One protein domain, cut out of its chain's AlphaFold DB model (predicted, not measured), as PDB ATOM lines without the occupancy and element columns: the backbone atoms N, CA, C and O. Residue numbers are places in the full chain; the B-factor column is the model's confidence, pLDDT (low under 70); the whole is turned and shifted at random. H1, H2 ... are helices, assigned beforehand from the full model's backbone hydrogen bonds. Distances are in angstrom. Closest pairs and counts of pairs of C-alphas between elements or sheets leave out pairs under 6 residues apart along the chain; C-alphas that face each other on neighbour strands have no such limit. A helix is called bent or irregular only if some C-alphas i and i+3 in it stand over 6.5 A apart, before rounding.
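This is residues 117 to 211 of the 211 residues of an uncharacterized protein of Nitrospira sp (UniProt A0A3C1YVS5). The longest helix, H3, runs out as an arm from a small head, the helical hairpin of H1 and H2, and H4 follows at the far end of the arm; residues 175 to 201 and 203 to 209 stand free. The first part of H3 packs crosswise on H1, and the arm makes the length. The printed part has 95 residues, with four named helices in the order H1, H2, H3, H4 and no named strand: all helix. The whole is extended, with a radius of gyration of the C-alphas of 23.2 A and spans of 68 by 30 by 23 A.

H3, residues 166 to 189, has a kink of 43 degrees near residue 173, and is irregular: C-alphas 172 and 175 are 7.0 A apart. With residues 167 to 172 alone it touches H1, residues 129 to 140; the closest C-alphas are those of Ala 133 and Leu 168, 5.2 A apart, and the lines are about perpendicular at 79 degrees. H1 touches H2, residues 147 to 160, in a helical hairpin; the closest C-alphas are those of Leu 136 and Phe 154, 5.5 A apart, at a shallow tilt of 21 degrees, opposite ways. H4, residues 192 to 207, touches no helix. H2 and H3 are apart. Every O i to N i+4 pair is within hydrogen-bond range in H1 and H2, against 18 of 20 in H3 and 10 of 12 in H4.

H3 measures 33.0 A from C-alpha 166 at (43.319, 31.683, 64.650) to C-alpha 189. H1 begins with C-alpha 129 at (33.912, 27.563, 62.581) and measures 16.9 A; H2 measures 19.9 A. H4 measures 22.2 A and ends with C-alpha 207 at (45.390, 32.624, 119.712).

The C-alphas farthest apart, of Glu 160 and Thr 208, are 69.4 A apart. The printed part has no cut, and no link is long. Residues 117 to 128 hold no named element. The mean pLDDT of the printed part is 86.8; residues 192 to 193 and 209 to 211 are under 70.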
ATOM      1  N   GLY A 117      21.418  11.529  63.110       93.38
ATOM      2  CA  GLY A 117      21.024  12.903  62.795       93.38
ATOM      3  C   GLY A 117      22.142  13.937  62.956       93.38
ATOM      4  O   GLY A 117      21.867  15.132  62.995       93.38
ATOM      5  N   ARG A 118      23.409  13.516  63.069       89.38
ATOM      6  CA  ARG A 118      24.557  14.432  63.161       89.38
ATOM      7  C   ARG A 118      25.082  14.717  61.753       89.38
ATOM      8  O   ARG A 118      25.757  13.876  61.158       89.38
ATOM      9  N   GLY A 119      24.752  15.896  61.231       89.56
ATOM     10  CA  GLY A 119      25.145  16.409  59.915       89.56
ATOM     11  C   GLY A 119      25.215  17.941  59.921       89.56
ATOM     12  O   GLY A 119      25.307  18.531  60.993       89.56
ATOM     13  N   GLY A 120      25.201  18.574  58.744       91.88
ATOM     14  CA  GLY A 120      25.149  20.040  58.618       91.88
ATOM     15  C   GLY A 120      26.435  20.774  59.003       91.88
ATOM     16  O   GLY A 120      26.440  21.995  59.123       91.88
ATOM     17  N   TRP A 121      27.543  20.050  59.188       94.88
ATOM     18  CA  TRP A 121      28.852  20.660  59.418       94.88
ATOM     19  C   TRP A 121      29.385  21.352  58.165       94.88
ATOM     20  O   TRP A 121      30.363  22.063  58.258       94.88
ATOM     21  N   ASP A 122      28.843  21.134  56.979       94.12
ATOM     22  CA  ASP A 122      29.276  21.784  55.740       94.12
ATOM     23  C   ASP A 122      28.616  23.167  55.576       94.12
ATOM     24  O   ASP A 122      29.208  24.077  54.999       94.12
ATOM     25  N   ASP A 123      27.454  23.372  56.202       93.69
ATOM     26  CA  ASP A 123      26.740  24.647  56.235       93.69
ATOM     27  C   ASP A 123      27.210  25.537  57.405       93.69
ATOM     28  O   ASP A 123      27.020  25.225  58.586       93.69
ATOM     29  N   ARG A 124      27.812  26.692  57.083       93.06
ATOM     30  CA  ARG A 124      28.299  27.654  58.090       93.06
ATOM     31  C   ARG A 124      27.183  28.322  58.898       93.06
ATOM     32  O   ARG A 124      27.456  28.822  59.984       93.06
ATOM     33  N   THR A 125      25.948  28.336  58.396       92.38
ATOM     34  CA  THR A 125      24.795  28.906  59.111       92.38
ATOM     35  C   THR A 125      24.258  27.962  60.185       92.38
ATOM     36  O   THR A 125      23.761  28.416  61.213       92.38
ATOM     37  N   GLN A 126      24.413  26.651  59.980       91.81
ATOM     38  CA  GLN A 126      24.022  25.618  60.942       91.81
ATOM     39  C   GLN A 126      25.131  25.329  61.957       91.81
ATOM     40  O   GLN A 126      24.854  25.002  63.110       91.81
ATOM     41  N   CYS A 127      26.393  25.449  61.543       94.94
ATOM     42  CA  CYS A 127      27.547  25.163  62.382       94.94
ATOM     43  C   CYS A 127      28.669  26.166  62.087       94.94
ATOM     44  O   CYS A 127      29.228  26.144  60.994       94.94
ATOM     45  N   SER A 128      29.024  27.043  63.028       95.94
ATOM     46  CA  SER A 128      30.105  28.018  62.805       95.94
ATOM     47  C   SER A 128      31.493  27.384  62.965       95.94
ATOM     48  O   SER A 128      31.641  26.325  63.585       95.94
ATOM     49  N   ASP A 129      32.528  28.033  62.428       96.94
ATOM     50  CA  ASP A 129      33.912  27.563  62.581       96.94
ATOM     51  C   ASP A 129      34.348  27.596  64.056       96.94
ATOM     52  O   ASP A 129      35.018  26.681  64.535       96.94
ATOM     53  N   GLU A 130      33.903  28.601  64.817       96.12
ATOM     54  CA  GLU A 130      34.143  28.703  66.259       96.12
ATOM     55  C   GLU A 130      33.502  27.540  67.010       96.12
ATOM     56  O   GLU A 130      34.115  26.981  67.921       96.12
ATOM     57  N   HIS A 131      32.285  27.151  66.623       96.00
ATOM     58  CA  HIS A 131      31.604  26.022  67.241       96.00
ATOM     59  C   HIS A 131      32.328  24.701  66.948       96.00
ATOM     60  O   HIS A 131      32.573  23.922  67.870       96.00
ATOM     61  N   LEU A 132      32.756  24.465  65.702       96.44
ATOM     62  CA  LEU A 132      33.576  23.296  65.353       96.44
ATOM     63  C   LEU A 132      34.898  23.264  66.128       96.44
ATOM     64  O   LEU A 132      35.290  22.211  66.633       96.44
ATOM     65  N   ALA A 133      35.572  24.405  66.273       96.75
ATOM     66  CA  ALA A 133      36.808  24.491  67.044       96.75
ATOM     67  C   ALA A 133      36.588  24.216  68.540       96.75
ATOM     68  O   ALA A 133      37.396  23.524  69.161       96.75
ATOM     69  N   GLN A 134      35.479  24.684  69.119       95.19
ATOM     70  CA  GLN A 134      35.094  24.339  70.491       95.19
ATOM     71  C   GLN A 134      34.831  22.838  70.644       95.19
ATOM     72  O   GLN A 134      35.284  22.235  71.619       95.19
ATOM     73  N   LEU A 135      34.138  22.219  69.680       95.19
ATOM     74  CA  LEU A 135      33.921  20.773  69.670       95.19
ATOM     75  C   LEU A 135      35.249  20.017  69.604       95.19
ATOM     76  O   LEU A 135      35.427  19.070  70.369       95.19
ATOM     77  N   LEU A 136      36.193  20.451  68.764       96.06
ATOM     78  CA  LEU A 136      37.528  19.858  68.679       96.06
ATOM     79  C   LEU A 136      38.248  19.917  70.029       96.06
ATOM     80  O   LEU A 136      38.651  18.879  70.552       96.06
ATOM     81  N   VAL A 137      38.358  21.110  70.623       94.56
ATOM     82  CA  VAL A 137      39.029  21.311  71.919       94.56
ATOM     83  C   VAL A 137      38.369  20.477  73.016       94.56
ATOM     84  O   VAL A 137      39.060  19.821  73.793       94.56
ATOM     85  N   GLY A 138      37.036  20.430  73.046       93.19
ATOM     86  CA  GLY A 138      36.291  19.629  74.015       93.19
ATOM     87  C   GLY A 138      36.500  18.119  73.868       93.19
ATOM     88  O   GLY A 138      36.297  17.387  74.834       93.19
ATOM     89  N   HIS A 139      36.906  17.629  72.693       94.50
ATOM     90  CA  HIS A 139      37.253  16.217  72.500       94.50
ATOM     91  C   HIS A 139      38.694  15.902  72.909       94.50
ATOM     92  O   HIS A 139      38.949  14.783  73.334       94.50
ATOM     93  N   LEU A 140      39.618  16.868  72.923       92.12
ATOM     94  CA  LEU A 140      40.998  16.623  73.378       92.12
ATOM     95  C   LEU A 140      41.083  16.105  74.824       92.12
ATOM     96  O   LEU A 140      42.034  15.414  75.169       92.12
ATOM     97  N   GLN A 141      40.090  16.417  75.660       86.25
ATOM     98  CA  GLN A 141      40.041  16.013  77.070       86.25
ATOM     99  C   GLN A 141      39.296  14.690  77.316       86.25
ATOM    100  O   GLN A 141      39.239  14.229  78.453       86.25
ATOM    101  N   LYS A 142      38.678  14.093  76.289       90.12
ATOM    102  CA  LYS A 142      37.864  12.883  76.455       90.12
ATOM    103  C   LYS A 142      38.725  11.626  76.404       90.12
ATOM    104  O   LYS A 142      39.532  11.455  75.495       90.12
ATOM    105  N   ASP A 143      38.468  10.713  77.332       90.25
ATOM    106  CA  ASP A 143      39.066   9.381  77.343       90.25
ATOM    107  C   ASP A 143      38.038   8.343  76.870       90.25
ATOM    108  O   ASP A 143      37.303   7.738  77.651       90.25
ATOM    109  N   ASN A 144      37.895   8.213  75.549       90.62
ATOM    110  CA  ASN A 144      37.051   7.192  74.938       90.62
ATOM    111  C   ASN A 144      37.742   6.568  73.712       90.62
ATOM    112  O   ASN A 144      38.400   7.283  72.955       90.62
ATOM    113  N   PRO A 145      37.532   5.265  73.419       87.06
ATOM    114  CA  PRO A 145      38.256   4.554  72.353       87.06
ATOM    115  C   PRO A 145      38.149   5.173  70.947       87.06
ATOM    116  O   PRO A 145      38.983   4.926  70.083       87.06
ATOM    117  N   GLY A 146      37.109   5.973  70.693       89.25
ATOM    118  CA  GLY A 146      36.867   6.634  69.409       89.25
ATOM    119  C   GLY A 146      37.367   8.076  69.316       89.25
ATOM    120  O   GLY A 146      37.082   8.709  68.294       89.25
ATOM    121  N   ASN A 147      38.052   8.591  70.344       93.81
ATOM    122  CA  ASN A 147      38.343  10.016  70.474       93.81
ATOM    123  C   ASN A 147      39.252  10.550  69.361       93.81
ATOM    124  O   ASN A 147      38.972  11.597  68.789       93.81
ATOM    125  N   PHE A 148      40.282   9.800  68.958       95.38
ATOM    126  CA  PHE A 148      41.163  10.217  67.858       95.38
ATOM    127  C   PHE A 148      40.401  10.438  66.545       95.38
ATOM    128  O   PHE A 148      40.696  11.370  65.803       95.38
ATOM    129  N   LEU A 149      39.370   9.628  66.284       96.50
ATOM    130  CA  LEU A 149      38.495   9.830  65.130       96.50
ATOM    131  C   LEU A 149      37.537  11.017  65.319       96.50
ATOM    132  O   LEU A 149      37.133  11.608  64.325       96.50
ATOM    133  N   ASP A 150      37.143  11.362  66.553       95.69
ATOM    134  CA  ASP A 150      36.372  12.589  66.820       95.69
ATOM    135  C   ASP A 150      37.236  13.830  66.566       95.69
ATOM    136  O   ASP A 150      36.838  14.713  65.809       95.69
ATOM    137  N   VAL A 151      38.449  13.865  67.127       96.94
ATOM    138  CA  VAL A 151      39.418  14.951  66.921       96.94
ATOM    139  C   VAL A 151      39.713  15.128  65.434       96.94
ATOM    140  O   VAL A 151      39.626  16.243  64.921       96.94
ATOM    141  N   ALA A 152      39.987  14.035  64.717       97.25
ATOM    142  CA  ALA A 152      40.247  14.095  63.286       97.25
ATOM    143  C   ALA A 152      39.024  14.513  62.464       97.25
ATOM    144  O   ALA A 152      39.188  15.244  61.492       97.25
ATOM    145  N   ALA A 153      37.809  14.103  62.848       97.31
ATOM    146  CA  ALA A 153      36.592  14.556  62.180       97.31
ATOM    147  C   ALA A 153      36.482  16.084  62.235       97.31
ATOM    148  O   ALA A 153      36.340  16.714  61.193       97.31
ATOM    149  N   PHE A 154      36.614  16.686  63.420       97.25
ATOM    150  CA  PHE A 154      36.521  18.143  63.553       97.25
ATOM    151  C   PHE A 154      37.697  18.868  62.889       97.25
ATOM    152  O   PHE A 154      37.493  19.910  62.268       97.25
ATOM    153  N   ALA A 155      38.911  18.313  62.970       97.06
ATOM    154  CA  ALA A 155      40.086  18.888  62.319       97.06
ATOM    155  C   ALA A 155      39.921  18.913  60.792       97.06
ATOM    156  O   ALA A 155      40.138  19.947  60.164       97.06
ATOM    157  N   MET A 156      39.469  17.797  60.213       96.81
ATOM    158  CA  MET A 156      39.157  17.684  58.789       96.81
ATOM    159  C   MET A 156      38.054  18.670  58.387       96.81
ATOM    160  O   MET A 156      38.222  19.388  57.414       96.81
ATOM    161  N   MET A 157      36.960  18.777  59.147       97.00
ATOM    162  CA  MET A 157      35.867  19.716  58.844       97.00
ATOM    163  C   MET A 157      36.337  21.178  58.796       97.00
ATOM    164  O   MET A 157      35.948  21.924  57.899       97.00
ATOM    165  N   LEU A 158      37.193  21.590  59.736       96.69
ATOM    166  CA  LEU A 158      37.793  22.928  59.746       96.69
ATOM    167  C   LEU A 158      38.748  23.137  58.562       96.69
ATOM    168  O   LEU A 158      38.738  24.207  57.951       96.69
ATOM    169  N   HIS A 159      39.545  22.117  58.227       96.19
ATOM    170  CA  HIS A 159      40.450  22.144  57.080       96.19
ATOM    171  C   HIS A 159      39.691  22.301  55.756       96.19
ATOM    172  O   HIS A 159      39.986  23.224  55.001       96.19
ATOM    173  N   GLU A 160      38.670  21.473  55.513       96.06
ATOM    174  CA  GLU A 160      37.847  21.509  54.294       96.06
ATOM    175  C   GLU A 160      37.112  22.846  54.119       96.06
ATOM    176  O   GLU A 160      36.885  23.307  53.002       96.06
ATOM    177  N   ARG A 161      36.772  23.521  55.223       95.06
ATOM    178  CA  ARG A 161      36.176  24.863  55.186       95.06
ATOM    179  C   ARG A 161      37.191  25.981  54.944       95.06
ATOM    180  O   ARG A 161      36.772  27.132  54.813       95.06
ATOM    181  N   GLY A 162      38.493  25.696  54.945       94.69
ATOM    182  CA  GLY A 162      39.532  26.724  54.927       94.69
ATOM    183  C   GLY A 162      39.416  27.684  56.115       94.69
ATOM    184  O   GLY A 162      39.615  28.888  55.953       94.69
ATOM    185  N   ALA A 163      39.024  27.170  57.288       93.75
ATOM    186  CA  ALA A 163      38.837  27.985  58.482       93.75
ATOM    187  C   ALA A 163      40.133  28.726  58.844       93.75
ATOM    188  O   ALA A 163      41.243  28.207  58.693       93.75
ATOM    189  N   GLN A 164      40.006  29.953  59.351       92.81
ATOM    190  CA  GLN A 164      41.172  30.738  59.746       92.81
ATOM    191  C   GLN A 164      41.925  30.046  60.890       92.81
ATOM    192  O   GLN A 164      41.331  29.687  61.908       92.81
ATOM    193  N   ALA A 165      43.253  29.933  60.771       82.50
ATOM    194  CA  ALA A 165      44.098  29.247  61.756       82.50
ATOM    195  C   ALA A 165      43.910  29.768  63.201       82.50
ATOM    196  O   ALA A 165      44.017  29.011  64.166       82.50
ATOM    197  N   GLY A 166      43.569  31.054  63.354       92.38
ATOM    198  CA  GLY A 166      43.319  31.683  64.650       92.38
ATOM    199  C   GLY A 166      42.113  31.122  65.413       92.38
ATOM    200  O   GLY A 166      42.128  31.144  66.645       92.38
ATOM    201  N   VAL A 167      41.105  30.566  64.730       94.50
ATOM    202  CA  VAL A 167      39.854  30.094  65.354       94.50
ATOM    203  C   VAL A 167      40.123  28.984  66.373       94.50
ATOM    204  O   VAL A 167      39.598  29.021  67.488       94.50
ATOM    205  N   LEU A 168      41.009  28.040  66.043       92.44
ATOM    206  CA  LEU A 168      41.367  26.957  66.957       92.44
ATOM    207  C   LEU A 168      42.120  27.472  68.192       92.44
ATOM    208  O   LEU A 168      41.805  27.088  69.318       92.44
ATOM    209  N   SER A 169      43.076  28.383  67.994       91.88
ATOM    210  CA  SER A 169      43.828  28.985  69.104       91.88
ATOM    211  C   SER A 169      42.924  29.787  70.048       91.88
ATOM    212  O   SER A 169      43.051  29.690  71.269       91.88
ATOM    213  N   ALA A 170      41.950  30.519  69.496       92.38
ATOM    214  CA  ALA A 170      40.975  31.271  70.269       92.38
ATOM    215  C   ALA A 170      40.064  30.341  71.083       92.38
ATOM    216  O   ALA A 170      39.839  30.596  72.269       92.38
ATOM    217  N   ALA A 171      39.590  29.244  70.479       93.25
ATOM    218  CA  ALA A 171      38.788  28.235  71.167       93.25
ATOM    219  C   ALA A 171      39.563  27.572  72.319       93.25
ATOM    220  O   ALA A 171      39.026  27.434  73.417       93.25
ATOM    221  N   ALA A 172      40.838  27.231  72.107       90.44
ATOM    222  CA  ALA A 172      41.692  26.635  73.136       90.44
ATOM    223  C   ALA A 172      41.985  27.599  74.303       90.44
ATOM    224  O   ALA A 172      42.060  27.174  75.455       90.44
ATOM    225  N   ALA A 173      42.110  28.902  74.031       89.00
ATOM    226  CA  ALA A 173      42.369  29.919  75.051       89.00
ATOM    227  C   ALA A 173      41.116  30.349  75.839       89.00
ATOM    228  O   ALA A 173      41.238  30.948  76.913       89.00
ATOM    229  N   ALA A 174      39.909  30.081  75.329       86.75
ATOM    230  CA  ALA A 174      38.660  30.562  75.920       86.75
ATOM    231  C   ALA A 174      38.438  30.121  77.387       86.75
ATOM    232  O   ALA A 174      38.077  30.980  78.201       86.75
ATOM    233  N   PRO A 175      38.697  28.857  77.789       81.19
ATOM    234  CA  PRO A 175      38.564  28.440  79.186       81.19
ATOM    235  C   PRO A 175      39.507  29.205  80.123       81.19
ATOM    236  O   PRO A 175      39.081  29.679  81.175       81.19
ATOM    237  N   LEU A 176      40.768  29.388  79.712       79.31
ATOM    238  CA  LEU A 176      41.773  30.119  80.491       79.31
ATOM    239  C   LEU A 176      41.397  31.594  80.639       79.31
ATOM    240  O   LEU A 176      41.439  32.130  81.743       79.31
ATOM    241  N   ARG A 177      40.937  32.233  79.557       82.69
ATOM    242  CA  ARG A 177      40.430  33.613  79.593       82.69
ATOM    243  C   ARG A 177      39.276  33.772  80.580       82.69
ATOM    244  O   ARG A 177      39.265  34.734  81.346       82.69
ATOM    245  N   ARG A 178      38.341  32.816  80.608       81.12
ATOM    246  CA  ARG A 178      37.219  32.823  81.556       81.12
ATOM    247  C   ARG A 178      37.706  32.708  82.998       81.12
ATOM    248  O   ARG A 178      37.267  33.486  83.840       81.12
ATOM    249  N   ILE A 179      38.641  31.799  83.280       78.75
ATOM    250  CA  ILE A 179      39.244  31.662  84.614       78.75
ATOM    251  C   ILE A 179      39.932  32.966  85.026       78.75
ATOM    252  O   ILE A 179      39.624  33.489  86.093       78.75
ATOM    253  N   CYS A 180      40.777  33.544  84.168       80.00
ATOM    254  CA  CYS A 180      41.443  34.818  84.446       80.00
ATOM    255  C   CYS A 180      40.443  35.948  84.731       80.00
ATOM    256  O   CYS A 180      40.641  36.695  85.683       80.00
ATOM    257  N   SER A 181      39.349  36.048  83.966       81.75
ATOM    258  CA  SER A 181      38.309  37.058  84.211       81.75
ATOM    259  C   SER A 181      37.572  36.845  85.536       81.75
ATOM    260  O   SER A 181      37.328  37.805  86.260       81.75
ATOM    261  N   THR A 182      37.273  35.594  85.898       80.19
ATOM    262  CA  THR A 182      36.622  35.263  87.173       80.19
ATOM    263  C   THR A 182      37.547  35.552  88.348       80.19
ATOM    264  O   THR A 182      37.101  36.097  89.352       80.19
ATOM    265  N   LEU A 183      38.835  35.220  88.223       79.38
ATOM    266  CA  LEU A 183      39.845  35.519  89.236       79.38
ATOM    267  C   LEU A 183      40.051  37.027  89.397       79.38
ATOM    268  O   LEU A 183      40.128  37.495  90.526       79.38
ATOM    269  N   ALA A 184      40.076  37.790  88.302       78.81
ATOM    270  CA  ALA A 184      40.124  39.249  88.358       78.81
ATOM    271  C   ALA A 184      38.878  39.820  89.054       78.81
ATOM    272  O   ALA A 184      39.011  40.591  89.994       78.81
ATOM    273  N   ALA A 185      37.677  39.359  88.695       77.12
ATOM    274  CA  ALA A 185      36.438  39.789  89.346       77.12
ATOM    275  C   ALA A 185      36.343  39.357  90.821       77.12
ATOM    276  O   ALA A 185      35.692  40.019  91.622       77.12
ATOM    277  N   LEU A 186      36.944  38.229  91.209       76.19
ATOM    278  CA  LEU A 186      37.077  37.841  92.616       76.19
ATOM    279  C   LEU A 186      38.050  38.764  93.343       76.19
ATOM    280  O   LEU A 186      37.691  39.273  94.395       76.19
ATOM    281  N   ARG A 187      39.224  39.031  92.762       79.19
ATOM    282  CA  ARG A 187      40.213  39.964  93.315       79.19
ATOM    283  C   ARG A 187      39.620  41.353  93.525       79.19
ATOM    284  O   ARG A 187      39.796  41.910  94.594       79.19
ATOM    285  N   ASP A 188      38.897  41.875  92.543       78.81
ATOM    286  CA  ASP A 188      38.349  43.233  92.599       78.81
ATOM    287  C   ASP A 188      37.134  43.335  93.550       78.81
ATOM    288  O   ASP A 188      36.797  44.423  94.002       78.81
ATOM    289  N   ARG A 189      36.482  42.206  93.878       73.50
ATOM    290  CA  ARG A 189      35.432  42.118  94.917       73.50
ATOM    291  C   ARG A 189      35.979  41.821  96.308       73.50
ATOM    292  O   ARG A 189      35.277  42.031  97.291       73.50
ATOM    293  N   CYS A 190      37.187  41.278  96.399       70.69
ATOM    294  CA  CYS A 190      37.903  41.142  97.654       70.69
ATOM    295  C   CYS A 190      38.453  42.517  98.030       70.69
ATOM    296  O   CYS A 190      39.583  42.853  97.688       70.69
ATOM    297  N   ASP A 191      37.644  43.312  98.725       70.88
ATOM    298  CA  ASP A 191      38.120  44.563  99.297       70.88
ATOM    299  C   ASP A 191      39.100  44.231 100.434       70.88
ATOM    300  O   ASP A 191      38.725  43.647 101.459       70.88
ATOM    301  N   GLU A 192      40.387  44.533 100.238       67.25
ATOM    302  CA  GLU A 192      41.436  44.248 101.228       67.25
ATOM    303  C   GLU A 192      41.089  44.895 102.582       67.25
ATOM    304  O   GLU A 192      41.393  44.339 103.640       67.25
ATOM    305  N   ALA A 193      40.377  46.028 102.549       67.06
ATOM    306  CA  ALA A 193      39.894  46.742 103.723       67.06
ATOM    307  C   ALA A 193      38.829  45.966 104.525       67.06
ATOM    308  O   ALA A 193      38.751  46.137 105.740       67.06
ATOM    309  N   GLU A 194      38.043  45.096 103.883       72.44
ATOM    310  CA  GLU A 194      36.988  44.299 104.529       72.44
ATOM    311  C   GLU A 194      37.507  42.931 105.012       72.44
ATOM    312  O   GLU A 194      37.085  42.413 106.049       72.44
ATOM    313  N   LEU A 195      38.474  42.348 104.294       72.12
ATOM    314  CA  LEU A 195      39.087  41.060 104.643       72.12
ATOM    315  C   LEU A 195      40.089  41.166 105.797       72.12
ATOM    316  O   LEU A 195      40.145  40.275 106.644       72.12
ATOM    317  N   ARG A 196      40.863  42.256 105.860       74.50
ATOM    318  CA  ARG A 196      41.892  42.463 106.887       74.50
ATOM    319  C   ARG A 196      41.358  42.387 108.334       74.50
ATOM    320  O   ARG A 196      41.979  41.671 109.121       74.50
ATOM    321  N   PRO A 197      40.239  43.039 108.720       78.81
ATOM    322  CA  PRO A 197      39.706  42.922 110.081       78.81
ATOM    323  C   PRO A 197      39.166  41.519 110.403       78.81
ATOM    324  O   PRO A 197      39.422  41.018 111.491       78.81
ATOM    325  N   ARG A 198      38.515  40.840 109.448       79.19
ATOM    326  CA  ARG A 198      38.036  39.451 109.606       79.19
ATOM    327  C   ARG A 198      39.170  38.444 109.799       79.19
ATOM    328  O   ARG A 198      39.047  37.516 110.591       79.19
ATOM    329  N   ILE A 199      40.280  38.628 109.082       76.12
ATOM    330  CA  ILE A 199      41.487  37.810 109.259       76.12
ATOM    331  C   ILE A 199      42.098  38.062 110.644       76.12
ATOM    332  O   ILE A 199      42.471  37.107 111.316       76.12
ATOM    333  N   ALA A 200      42.167  39.319 111.095       78.56
ATOM    334  CA  ALA A 200      42.677  39.655 112.425       78.56
ATOM    335  C   ALA A 200      41.804  39.083 113.562       78.56
ATOM    336  O   ALA A 200      42.340  38.604 114.558       78.56
ATOM    337  N   GLU A 201      40.478  39.087 113.398       83.81
ATOM    338  CA  GLU A 201      39.524  38.490 114.342       83.81
ATOM    339  C   GLU A 201      39.707  36.968 114.447       83.81
ATOM    340  O   GLU A 201      39.917  36.458 115.544       83.81
ATOM    341  N   LEU A 202      39.765  36.258 113.315       77.75
ATOM    342  CA  LEU A 202      40.017  34.811 113.281       77.75
ATOM    343  C   LEU A 202      41.371  34.427 113.897       77.75
ATOM    344  O   LEU A 202      41.471  33.428 114.606       77.75
ATOM    345  N   VAL A 203      42.422  35.218 113.655       78.88
ATOM    346  CA  VAL A 203      43.737  35.002 114.285       78.88
ATOM    347  C   VAL A 203      43.641  35.182 115.801       78.88
ATOM    348  O   VAL A 203      44.126  34.331 116.543       78.88
ATOM    349  N   SER A 204      42.939  36.218 116.272       83.12
ATOM    350  CA  SER A 204      42.715  36.433 117.704       83.12
ATOM    351  C   SER A 204      41.888  35.314 118.349       83.12
ATOM    352  O   SER A 204      42.149  34.961 119.500       83.12
ATOM    353  N   GLU A 205      40.893  34.751 117.660       87.06
ATOM    354  CA  GLU A 205      40.092  33.619 118.154       87.06
ATOM    355  C   GLU A 205      40.934  32.346 118.312       87.06
ATOM    356  O   GLU A 205      40.817  31.652 119.325       87.06
ATOM    357  N   ILE A 206      41.833  32.084 117.356       73.44
ATOM    358  CA  ILE A 206      42.776  30.959 117.398       73.44
ATOM    359  C   ILE A 206      43.797  31.140 118.533       73.44
ATOM    360  O   ILE A 206      44.033  30.209 119.302       73.44
ATOM    361  N   GLU A 207      44.377  32.333 118.683       78.25
ATOM    362  CA  GLU A 207      45.390  32.624 119.712       78.25
ATOM    363  C   GLU A 207      44.819  32.622 121.137       78.25
ATOM    364  O   GLU A 207      45.514  32.265 122.088       78.25
ATOM    365  N   THR A 208      43.545  32.987 121.295       86.12
ATOM    366  CA  THR A 208      42.857  32.990 122.597       86.12
ATOM    367  C   THR A 208      42.144  31.672 122.916       86.12
ATOM    368  O   THR A 208      41.576  31.545 124.001       86.12
ATOM    369  N   GLY A 209      42.199  30.683 122.014       64.38
ATOM    370  CA  GLY A 209      41.633  29.347 122.223       64.38
ATOM    371  C   GLY A 209      40.104  29.317 122.294       64.38
ATOM    372  O   GLY A 209      39.551  28.499 123.023       64.38
ATOM    373  N   LYS A 210      39.422  30.220 121.579       64.06
ATOM    374  CA  LYS A 210      37.955  30.384 121.613       64.06
ATOM    375  C   LYS A 210      37.168  29.495 120.633       64.06
ATOM    376  O   LYS A 210      35.966  29.711 120.497       64.06
ATOM    377  N   CYS A 211      37.808  28.530 119.967       52.31
ATOM    378  CA  CYS A 211      37.127  27.588 119.066       52.31
ATOM    379  C   CYS A 211      36.085  26.712 119.777       52.31
ATOM    380  O   CYS A 211      36.377  26.223 120.892       52.31
TER     381      CYS A 211